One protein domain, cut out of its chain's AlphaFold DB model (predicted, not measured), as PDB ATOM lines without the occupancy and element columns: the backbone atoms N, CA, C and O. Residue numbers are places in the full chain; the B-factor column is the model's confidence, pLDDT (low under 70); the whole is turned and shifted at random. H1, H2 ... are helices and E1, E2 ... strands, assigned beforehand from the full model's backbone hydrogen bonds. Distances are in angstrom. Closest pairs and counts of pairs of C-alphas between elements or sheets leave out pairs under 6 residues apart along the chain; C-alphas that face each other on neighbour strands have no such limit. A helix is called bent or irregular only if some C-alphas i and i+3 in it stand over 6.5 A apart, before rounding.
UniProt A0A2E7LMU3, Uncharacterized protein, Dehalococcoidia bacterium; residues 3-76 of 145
ATOM      1  N   GLY A   3       4.665  28.539  -0.831       50.97
ATOM      2  CA  GLY A   3       3.474  29.206  -1.348       50.97
ATOM      3  C   GLY A   3       3.576  30.730  -1.456       50.97
ATOM      4  O   GLY A   3       2.890  31.268  -2.304       50.97
ATOM      5  N   ASN A   4       4.424  31.410  -0.666       49.62
ATOM      6  CA  ASN A   4       4.714  32.856  -0.767       49.62
ATOM      7  C   ASN A   4       5.995  33.173  -1.565       49.62
ATOM      8  O   ASN A   4       6.240  34.335  -1.856       49.62
ATOM      9  N   MET A   5       6.833  32.176  -1.873       55.22
ATOM     10  CA  MET A   5       7.980  32.314  -2.791       55.22
ATOM     11  C   MET A   5       7.593  31.989  -4.242       55.22
ATOM     12  O   MET A   5       8.210  32.496  -5.175       55.22
ATOM     13  N   LEU A   6       6.587  31.132  -4.430       57.97
ATOM     14  CA  LEU A   6       5.998  30.782  -5.721       57.97
ATOM     15  C   LEU A   6       4.801  31.691  -6.057       57.97
ATOM     16  O   LEU A   6       4.677  32.084  -7.215       57.97
ATOM     17  N   ASN A   7       3.998  32.133  -5.066       50.44
ATOM     18  CA  ASN A   7       3.193  33.356  -5.223       50.44
ATOM     19  C   ASN A   7       4.149  34.541  -5.321       50.44
ATOM     20  O   ASN A   7       4.858  34.829  -4.364       50.44
ATOM     21  N   GLY A   8       4.127  35.254  -6.438       53.03
ATOM     22  CA  GLY A   8       4.991  36.413  -6.667       53.03
ATOM     23  C   GLY A   8       5.978  36.213  -7.810       53.03
ATOM     24  O   GLY A   8       6.597  37.181  -8.237       53.03
ATOM     25  N   ARG A   9       6.083  34.998  -8.366       66.19
ATOM     26  CA  ARG A   9       6.633  34.840  -9.715       66.19
ATOM     27  C   ARG A   9       5.643  35.424 -10.716       66.19
ATOM     28  O   ARG A   9       4.468  35.059 -10.698       66.19
ATOM     29  N   GLU A  10       6.135  36.290 -11.598       69.62
ATOM     30  CA  GLU A  10       5.343  36.862 -12.698       69.62
ATOM     31  C   GLU A  10       4.804  35.774 -13.641       69.62
ATOM     32  O   GLU A  10       3.754  35.938 -14.253       69.62
ATOM     33  N   GLN A  11       5.495  34.633 -13.715       80.31
ATOM     34  CA  GLN A  11       5.152  33.519 -14.592       80.31
ATOM     35  C   GLN A  11       4.351  32.442 -13.855       80.31
ATOM     36  O   GLN A  11       4.838  31.817 -12.905       80.31
ATOM     37  N   GLN A  12       3.136  32.194 -14.345       86.81
ATOM     38  CA  GLN A  12       2.237  31.157 -13.836       86.81
ATOM     39  C   GLN A  12       2.690  29.741 -14.213       86.81
ATOM     40  O   GLN A  12       2.570  28.821 -13.408       86.81
ATOM     41  N   PHE A  13       3.197  29.546 -15.432       89.06
ATOM     42  CA  PHE A  13       3.592  28.231 -15.929       89.06
ATOM     43  C   PHE A  13       5.089  28.189 -16.203       89.06
ATOM     44  O   PHE A  13       5.620  29.054 -16.895       89.06
ATOM     45  N   LEU A  14       5.752  27.163 -15.677       88.38
ATOM     46  CA  LEU A  14       7.157  26.876 -15.937       88.38
ATOM     47  C   LEU A  14       7.264  25.510 -16.610       88.38
ATOM     48  O   LEU A  14       6.849  24.509 -16.031       88.38
ATOM     49  N   ALA A  15       7.824  25.472 -17.815       90.56
ATOM     50  CA  ALA A  15       8.109  24.231 -18.522       90.56
ATOM     51  C   ALA A  15       9.582  23.852 -18.331       90.56
ATOM     52  O   ALA A  15      10.476  24.670 -18.541       90.56
ATOM     53  N   THR A  16       9.845  22.610 -17.941       90.38
ATOM     54  CA  THR A  16      11.199  22.069 -17.785       90.38
ATOM     55  C   THR A  16      11.276  20.721 -18.480       90.38
ATOM     56  O   THR A  16      10.408  19.871 -18.283       90.38
ATOM     57  N   ARG A  17      12.302  20.530 -19.307       91.00
ATOM     58  CA  ARG A  17      12.555  19.251 -19.966       91.00
ATOM     59  C   ARG A  17      13.341  18.340 -19.029       91.00
ATOM     60  O   ARG A  17      14.347  18.762 -18.467       91.00
ATOM     61  N   ASP A  18      12.894  17.100 -18.900       89.06
ATOM     62  CA  ASP A  18      13.710  16.021 -18.361       89.06
ATOM     63  C   ASP A  18      14.482  15.350 -19.505       89.06
ATOM     64  O   ASP A  18      13.895  14.754 -20.414       89.06
ATOM     65  N   GLU A  19      15.809  15.457 -19.461       89.44
ATOM     66  CA  GLU A  19      16.716  14.903 -20.470       89.44
ATOM     67  C   GLU A  19      16.767  13.367 -20.440       89.44
ATOM     68  O   GLU A  19      17.031  12.742 -21.467       89.44
ATOM     69  N   LEU A  20      16.489  12.729 -19.295       88.00
ATOM     70  CA  LEU A  20      16.560  11.269 -19.186       88.00
ATOM     71  C   LEU A  20      15.363  10.597 -19.861       88.00
ATOM     72  O   LEU A  20      15.516   9.601 -20.569       88.00
ATOM     73  N   THR A  21      14.166  11.134 -19.632       88.19
ATOM     74  CA  THR A  21      12.914  10.556 -20.140       88.19
ATOM     75  C   THR A  21      12.413  11.225 -21.418       88.19
ATOM     76  O   THR A  21      11.475  10.720 -22.036       88.19
ATOM     77  N   SER A  22      13.030  12.335 -21.843       89.19
ATOM     78  CA  SER A  22      12.560  13.168 -22.962       89.19
ATOM     79  C   SER A  22      11.100  13.614 -22.789       89.19
ATOM     80  O   SER A  22      10.315  13.664 -23.741       89.19
ATOM     81  N   THR A  23      10.718  13.932 -21.552       92.81
ATOM     82  CA  THR A  23       9.394  14.463 -21.217       92.81
ATOM     83  C   THR A  23       9.483  15.917 -20.776       92.81
ATOM     84  O   THR A  23      10.530  16.410 -20.356       92.81
ATOM     85  N   TRP A  24       8.373  16.632 -20.919       94.38
ATOM     86  CA  TRP A  24       8.230  18.013 -20.488       94.38
ATOM     87  C   TRP A  24       7.347  18.073 -19.260       94.38
ATOM     88  O   TRP A  24       6.189  17.653 -19.289       94.38
ATOM     89  N   ARG A  25       7.888  18.647 -18.194       93.56
ATOM     90  CA  ARG A  25       7.190  18.895 -16.943       93.56
ATOM     91  C   ARG A  25       6.743  20.349 -16.902       93.56
ATOM     92  O   ARG A  25       7.572  21.255 -16.860       93.56
ATOM     93  N   ILE A  26       5.435  20.570 -16.922       93.38
ATOM     94  CA  ILE A  26       4.815  21.892 -16.830       93.38
ATOM     95  C   ILE A  26       4.297  22.082 -15.409       93.38
ATOM     96  O   ILE A  26       3.373  21.393 -14.981       93.38
ATOM     97  N   LEU A  27       4.880  23.028 -14.678       91.50
ATOM     98  CA  LEU A  27       4.488  23.390 -13.322       91.50
ATOM     99  C   LEU A  27       3.628  24.658 -13.331       91.50
ATOM    100  O   LEU A  27       4.081  25.708 -13.782       91.50
ATOM    101  N   ASN A  28       2.427  24.579 -12.760       91.56
ATOM    102  CA  ASN A  28       1.602  25.735 -12.417       91.56
ATOM    103  C   ASN A  28       2.020  26.276 -11.043       91.56
ATOM    104  O   ASN A  28       1.601  25.765 -10.002       91.56
ATOM    105  N   THR A  29       2.844  27.319 -11.040       87.44
ATOM    106  CA  THR A  29       3.425  27.926  -9.833       87.44
ATOM    107  C   THR A  29       2.378  28.585  -8.935       87.44
ATOM    108  O   THR A  29       2.623  28.771  -7.743       87.44
ATOM    109  N   TRP A  30       1.200  28.906  -9.477       88.94
ATOM    110  CA  TRP A  30       0.108  29.560  -8.752       88.94
ATOM    111  C   TRP A  30      -0.911  28.566  -8.178       88.94
ATOM    112  O   TRP A  30      -1.881  28.974  -7.540       88.94
ATOM    113  N   HIS A  31      -0.721  27.260  -8.391       89.69
ATOM    114  CA  HIS A  31      -1.670  26.251  -7.935       89.69
ATOM    115  C   HIS A  31      -1.697  26.130  -6.400       89.69
ATOM    116  O   HIS A  31      -0.662  26.042  -5.735       89.69
ATOM    117  N   ASP A  32      -2.898  26.054  -5.819       87.12
ATOM    118  CA  ASP A  32      -3.096  26.080  -4.361       87.12
ATOM    119  C   ASP A  32      -2.455  24.902  -3.616       87.12
ATOM    120  O   ASP A  32      -2.094  25.038  -2.444       87.12
ATOM    121  N   SER A  33      -2.282  23.752  -4.278       86.25
ATOM    122  CA  SER A  33      -1.620  22.586  -3.672       86.25
ATOM    123  C   SER A  33      -0.187  22.892  -3.226       86.25
ATOM    124  O   SER A  33       0.262  22.347  -2.220       86.25
ATOM    125  N   LEU A  34       0.499  23.821  -3.898       82.75
ATOM    126  CA  LEU A  34       1.881  24.196  -3.590       82.75
ATOM    127  C   LEU A  34       2.001  25.028  -2.307       82.75
ATOM    128  O   LEU A  34       3.072  25.107  -1.710       82.75
ATOM    129  N   LYS A  35       0.900  25.620  -1.824       81.00
ATOM    130  CA  LYS A  35       0.894  26.410  -0.581       81.00
ATOM    131  C   LYS A  35       1.105  25.557   0.669       81.00
ATOM    132  O   LYS A  35       1.475  26.098   1.709       81.00
ATOM    133  N   ARG A  36       0.845  24.251   0.570       78.56
ATOM    134  CA  ARG A  36       0.921  23.292   1.682       78.56
ATOM    135  C   ARG A  36       2.227  22.496   1.709       78.56
ATOM    136  O   ARG A  36       2.419  21.734   2.648       78.56
ATOM    137  N   LEU A  37       3.088  22.662   0.704       77.69
ATOM    138  CA  LEU A  37       4.389  22.001   0.644       77.69
ATOM    139  C   LEU A  37       5.412  22.729   1.526       77.69
ATOM    140  O   LEU A  37       5.387  23.969   1.616       77.69
ATOM    141  N   ASN A  38       6.334  21.983   2.142       77.00
ATOM    142  CA  ASN A  38       7.483  22.628   2.767       77.00
ATOM    143  C   ASN A  38       8.419  23.187   1.685       77.00
ATOM    144  O   ASN A  38       8.427  22.694   0.560       77.00
ATOM    145  N   PRO A  39       9.203  24.232   1.998       71.12
ATOM    146  CA  PRO A  39      10.112  24.838   1.027       71.12
ATOM    147  C   PRO A  39      11.203  23.917   0.491       71.12
ATOM    148  O   PRO A  39      11.685  24.155  -0.610       71.12
ATOM    149  N   ASP A  40      11.566  22.904   1.269       76.44
ATOM    150  CA  ASP A  40      12.641  21.966   0.949       76.44
ATOM    151  C   ASP A  40      12.112  20.658   0.339       76.44
ATOM    152  O   ASP A  40      12.899  19.782  -0.009       76.44
ATOM    153  N   ASP A  41      10.786  20.520   0.223       82.38
ATOM    154  CA  ASP A  41      10.164  19.334  -0.352       82.38
ATOM    155  C   ASP A  41      10.108  19.466  -1.879       82.38
ATOM    156  O   ASP A  41       9.656  20.478  -2.426       82.38
ATOM    157  N   ASP A  42      10.512  18.404  -2.574       81.94
ATOM    158  CA  ASP A  42      10.315  18.300  -4.015       81.94
ATOM    159  C   ASP A  42       8.823  18.189  -4.355       81.94
ATOM    160  O   ASP A  42       8.031  17.550  -3.658       81.94
ATOM    161  N   ILE A  43       8.426  18.801  -5.472       87.00
ATOM    162  CA  ILE A  43       7.057  18.696  -5.982       87.00
ATOM    163  C   ILE A  43       6.945  17.371  -6.746       87.00
ATOM    164  O   ILE A  43       7.636  17.221  -7.756       87.00
ATOM    165  N   PRO A  44       6.073  16.435  -6.344       88.50
ATOM    166  CA  PRO A  44       5.952  15.160  -7.034       88.50
ATOM    167  C   PRO A  44       5.207  15.314  -8.367       88.50
ATOM    168  O   PRO A  44       4.475  16.282  -8.595       88.50
ATOM    169  N   ASP A  45       5.409  14.351  -9.259       87.31
ATOM    170  CA  ASP A  45       4.866  14.356 -10.622       87.31
ATOM    171  C   ASP A  45       3.365  14.054 -10.702       87.31
ATOM    172  O   ASP A  45       2.706  14.430 -11.668       87.31
ATOM    173  N   ASP A  46       2.808  13.424  -9.667       90.12
ATOM    174  CA  ASP A  46       1.371  13.194  -9.493       90.12
ATOM    175  C   ASP A  46       0.637  14.407  -8.888       90.12
ATOM    176  O   ASP A  46      -0.585  14.384  -8.710       90.12
ATOM    177  N   SER A  47       1.367  15.482  -8.573       89.88
ATOM    178  CA  SER A  47       0.790  16.710  -8.047       89.88
ATOM    179  C   SER A  47      -0.195  17.317  -9.051       89.88
ATOM    180  O   SER A  47       0.141  17.475 -10.223       89.88
ATOM    181  N   PRO A  48      -1.367  17.805  -8.605       91.62
ATOM    182  CA  PRO A  48      -2.320  18.491  -9.484       91.62
ATOM    183  C   PRO A  48      -1.776  19.807 -10.064       91.62
ATOM    184  O   PRO A  48      -2.366  20.373 -10.979       91.62
ATOM    185  N   ALA A  49      -0.658  20.312  -9.533       91.19
ATOM    186  CA  ALA A  49       0.038  21.475 -10.071       91.19
ATOM    187  C   ALA A  49       0.954  21.139 -11.260       91.19
ATOM    188  O   ALA A  49       1.500  22.059 -11.869       91.19
ATOM    189  N   VAL A  50       1.170  19.856 -11.556       93.19
ATOM    190  CA  VAL A  50       2.128  19.383 -12.554       93.19
ATOM    191  C   VAL A  50       1.381  18.715 -13.700       93.19
ATOM    192  O   VAL A  50       0.458  17.931 -13.507       93.19
ATOM    193  N   THR A  51       1.771  19.042 -14.925       94.94
ATOM    194  CA  THR A  51       1.319  18.360 -16.138       94.94
ATOM    195  C   THR A  51       2.535  17.844 -16.882       94.94
ATOM    196  O   THR A  51       3.444  18.614 -17.188       94.94
ATOM    197  N   ILE A  52       2.548  16.548 -17.180       94.62
ATOM    198  CA  ILE A  52       3.634  15.910 -17.924       94.62
ATOM    199  C   ILE A  52       3.180  15.678 -19.355       94.62
ATOM    200  O   ILE A  52       2.138  15.071 -19.603       94.62
ATOM    201  N   LEU A  53       3.979  16.163 -20.297       95.19
ATOM    202  CA  LEU A  53       3.773  15.994 -21.725       95.19
ATOM    203  C   LEU A  53       4.934  15.210 -22.329       95.19
ATOM    204  O   LEU A  53       6.085  15.336 -21.915       95.19
ATOM    205  N   THR A  54       4.641  14.434 -23.366       95.12
ATOM    206  CA  THR A  54       5.694  13.919 -24.244       95.12
ATOM    207  C   THR A  54       6.291  15.065 -25.061       95.12
ATOM    208  O   THR A  54       5.634  16.082 -25.293       95.12
ATOM    209  N   GLU A  55       7.520  14.896 -25.550       91.69
ATOM    210  CA  GLU A  55       8.174  15.891 -26.409       91.69
ATOM    211  C   GLU A  55       7.318  16.286 -27.621       91.69
ATOM    212  O   GLU A  55       7.118  17.472 -27.875       91.69
ATOM    213  N   GLY A  56       6.711  15.312 -28.307       93.12
ATOM    214  CA  GLY A  56       5.812  15.589 -29.431       93.12
ATOM    215  C   GLY A  56       4.575  16.407 -29.038       93.12
ATOM    216  O   GLY A  56       4.182  17.312 -29.772       93.12
ATOM    217  N   ALA A  57       3.983  16.134 -27.870       95.00
ATOM    218  CA  ALA A  57       2.828  16.885 -27.379       95.00
ATOM    219  C   ALA A  57       3.201  18.328 -27.007       95.00
ATOM    220  O   ALA A  57       2.460  19.256 -27.330       95.00
ATOM    221  N   TYR A  58       4.364  18.523 -26.384       93.44
ATOM    222  CA  TYR A  58       4.872  19.855 -26.070       93.44
ATOM    223  C   TYR A  58       5.167  20.669 -27.339       93.44
ATOM    224  O   TYR A  58       4.698  21.799 -27.467       93.44
ATOM    225  N   ILE A  59       5.863  20.083 -28.321       91.88
ATOM    226  CA  ILE A  59       6.159  20.748 -29.600       91.88
ATOM    227  C   ILE A  59       4.866  21.130 -30.328       91.88
ATOM    228  O   ILE A  59       4.757  22.249 -30.833       91.88
ATOM    229  N   ALA A  60       3.870  20.241 -30.359       95.00
ATOM    230  CA  ALA A  60       2.577  20.532 -30.971       95.00
ATOM    231  C   ALA A  60       1.867  21.707 -30.278       95.00
ATOM    232  O   ALA A  60       1.365  22.602 -30.958       95.00
ATOM    233  N   LEU A  61       1.880  21.742 -28.940       91.88
ATOM    234  CA  LEU A  61       1.293  22.826 -28.151       91.88
ATOM    235  C   LEU A  61       1.967  24.173 -28.447       91.88
ATOM    236  O   LEU A  61       1.278  25.161 -28.703       91.88
ATOM    237  N   VAL A  62       3.302  24.213 -28.451       90.56
ATOM    238  CA  VAL A  62       4.068  25.437 -28.739       90.56
ATOM    239  C   VAL A  62       3.840  25.890 -30.180       90.56
ATOM    240  O   VAL A  62       3.612  27.072 -30.418       90.56
ATOM    241  N   THR A  63       3.827  24.961 -31.136       91.38
ATOM    242  CA  THR A  63       3.594  25.266 -32.557       91.38
ATOM    243  C   THR A  63       2.202  25.855 -32.781       91.38
ATOM    244  O   THR A  63       2.050  26.849 -33.491       91.38
ATOM    245  N   GLU A  64       1.176  25.285 -32.152       92.94
ATOM    246  CA  GLU A  64      -0.189  25.801 -32.256       92.94
ATOM    247  C   GLU A  64      -0.334  27.161 -31.558       92.94
ATOM    248  O   GLU A  64      -0.980  28.065 -32.084       92.94
ATOM    249  N   SER A  65       0.345  27.351 -30.424       89.19
ATOM    250  CA  SER A  65       0.404  28.643 -29.726       89.19
ATOM    251  C   SER A  65       1.096  29.716 -30.577       89.19
ATOM    252  O   SER A  65       0.628  30.853 -30.634       89.19
ATOM    253  N   ALA A  66       2.158  29.347 -31.303       88.06
ATOM    254  CA  ALA A  66       2.835  30.194 -32.288       88.06
ATOM    255  C   ALA A  66       1.897  30.614 -33.415       88.06
ATOM    256  O   ALA A  66       1.807  31.797 -33.744       88.06
ATOM    257  N   ARG A  67       1.143  29.657 -33.963       89.81
ATOM    258  CA  ARG A  67       0.155  29.906 -35.018       89.81
ATOM    259  C   ARG A  67      -0.926  30.894 -34.579       89.81
ATOM    260  O   ARG A  67      -1.426  31.651 -35.406       89.81
ATOM    261  N   GLN A  68      -1.279  30.883 -33.296       90.38
ATOM    262  CA  GLN A  68      -2.264  31.787 -32.698       90.38
ATOM    263  C   GLN A  68      -1.665  33.117 -32.208       90.38
ATOM    264  O   GLN A  68      -2.416  33.980 -31.760       90.38
ATOM    265  N   GLY A  69      -0.343  33.305 -32.294       84.94
ATOM    266  CA  GLY A  69       0.333  34.526 -31.845       84.94
ATOM    267  C   GLY A  69       0.442  34.665 -30.322       84.94
ATOM    268  O   GLY A  69       0.632  35.763 -29.820       84.94
ATOM    269  N   LEU A  70       0.325  33.570 -29.566       85.56
ATOM    270  CA  LEU A  70       0.302  33.593 -28.094       85.56
ATOM    271  C   LEU A  70       1.695  33.499 -27.447       85.56
ATOM    272  O   LEU A  70       1.806  33.490 -26.221       85.56
ATOM    273  N   LEU A  71       2.763  33.433 -28.251       81.81
ATOM    274  CA  LEU A  71       4.138  33.298 -27.754       81.81
ATOM    275  C   LEU A  71       4.695  34.572 -27.113       81.81
ATOM    276  O   LEU A  71       5.715  34.494 -26.443       81.81
ATOM    277  N   GLU A  72       4.042  35.725 -27.274       74.69
ATOM    278  CA  GLU A  72       4.499  36.997 -26.689       74.69
ATOM    279  C   GLU A  72       4.612  36.934 -25.158       74.69
ATOM    280  O   GLU A  72       5.448  37.605 -24.559       74.69
ATOM    281  N   ASN A  73       3.803  36.077 -24.531       73.31
ATOM    282  CA  ASN A  73       3.809  35.857 -23.086       73.31
ATOM    283  C   ASN A  73       4.785  34.752 -22.649       73.31
ATOM    284  O   ASN A  73       4.908  34.477 -21.455       73.31
ATOM    285  N   MET A  74       5.449  34.079 -23.594       78.31
ATOM    286  CA  MET A  74       6.444  33.058 -23.288       78.31
ATOM    287  C   MET A  74       7.808  33.710 -23.094       78.31
ATOM    288  O   MET A  74       8.381  34.303 -24.003       78.31
ATOM    289  N   SER A  75       8.355  33.544 -21.898       75.38
ATOM    290  CA  SER A  75       9.741  33.878 -21.610       75.38
ATOM    291  C   SER A  75      10.553  32.592 -21.617       75.38
ATOM    292  O   SER A  75      10.288  31.673 -20.840       75.38
ATOM    293  N   PHE A  76      11.533  32.515 -22.510       72.94
ATOM    294  CA  PHE A  76      12.492  31.421 -22.518       72.94
ATOM    295  C   PHE A  76      13.713  31.875 -21.722       72.94
ATOM    296  O   PHE A  76      14.377  32.838 -22.097       72.94
TER     297      PHE A  76
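What this domain is: This is residues 3 to 76 of the 145 residues of an uncharacterized protein of Dehalococcoidia bacterium (UniProt A0A2E7LMU3). A small three-stranded antiparallel sheet, order E1, E2, E3, stands between two ends: short helices H1 and H2 and the loop of residues 37 to 49 make one, and the longest helix, H3, with short H4 near it, makes the other. H3 starts straight from E3 and stands up from one face of the sheet. The 74 printed residues hold four named helices and three named strands, in the order H1, E1, E2, H2, E3, H3, H4, a mixed class. The whole is only just compact, close to loose, with a radius of gyration of the C-alphas of 13.4 A and spans of 38 by 28 by 18 A.

How they stand to each other: H1, residues 3 to 6, touches H2, residues 32 to 36; their closest C-alphas, Gly 3 and Lys 35, are 3.9 A apart. E1, residues 13 to 18, and E2, residues 23 to 28, form a hairpin, antiparallel at 156 degrees, with N 14 and O 27 2.9 A apart. E3, residues 50 to 54, is antiparallel to E2 at 155 degrees, with N 24 and O 53 2.8 A apart. H3, residues 55 to 67, is on the sheet at a height of 11.3 A, two layers, a helix on one face of a sheet. H4, residues 70 to 73, is close to H3 but not clearly touching; the closest C-alphas, Ser 65 and Leu 71, are 6.3 A apart. In H3 every O i to N i+4 pair is within hydrogen-bond range; in H2 0 of 1 is, but 2 of 2 O i to N i+3 pairs are; H1 and H4 are too short for an i+4 pair.

Where its parts are: H1 begins at C-alpha 3 (3.474, 29.206, -1.348) and is 5.3 A long; E1 is 16.0 A, E2 16.3 A, H2 7.8 A, E3 13.4 A and H3 18.3 A. H4, 6.5 A long and only just irregular, with C-alphas 70 and 73 6.52 A apart, ends at C-alpha 73 (3.809, 35.857, -23.086).

The domain as a whole: The C-alphas farthest apart, Asn 38 and Arg 67, are 39.2 A apart. The printed part has no cut, and the link from H2 to E3 is long, with 13 residues. Residues 3 to 10 have pLDDT under 70.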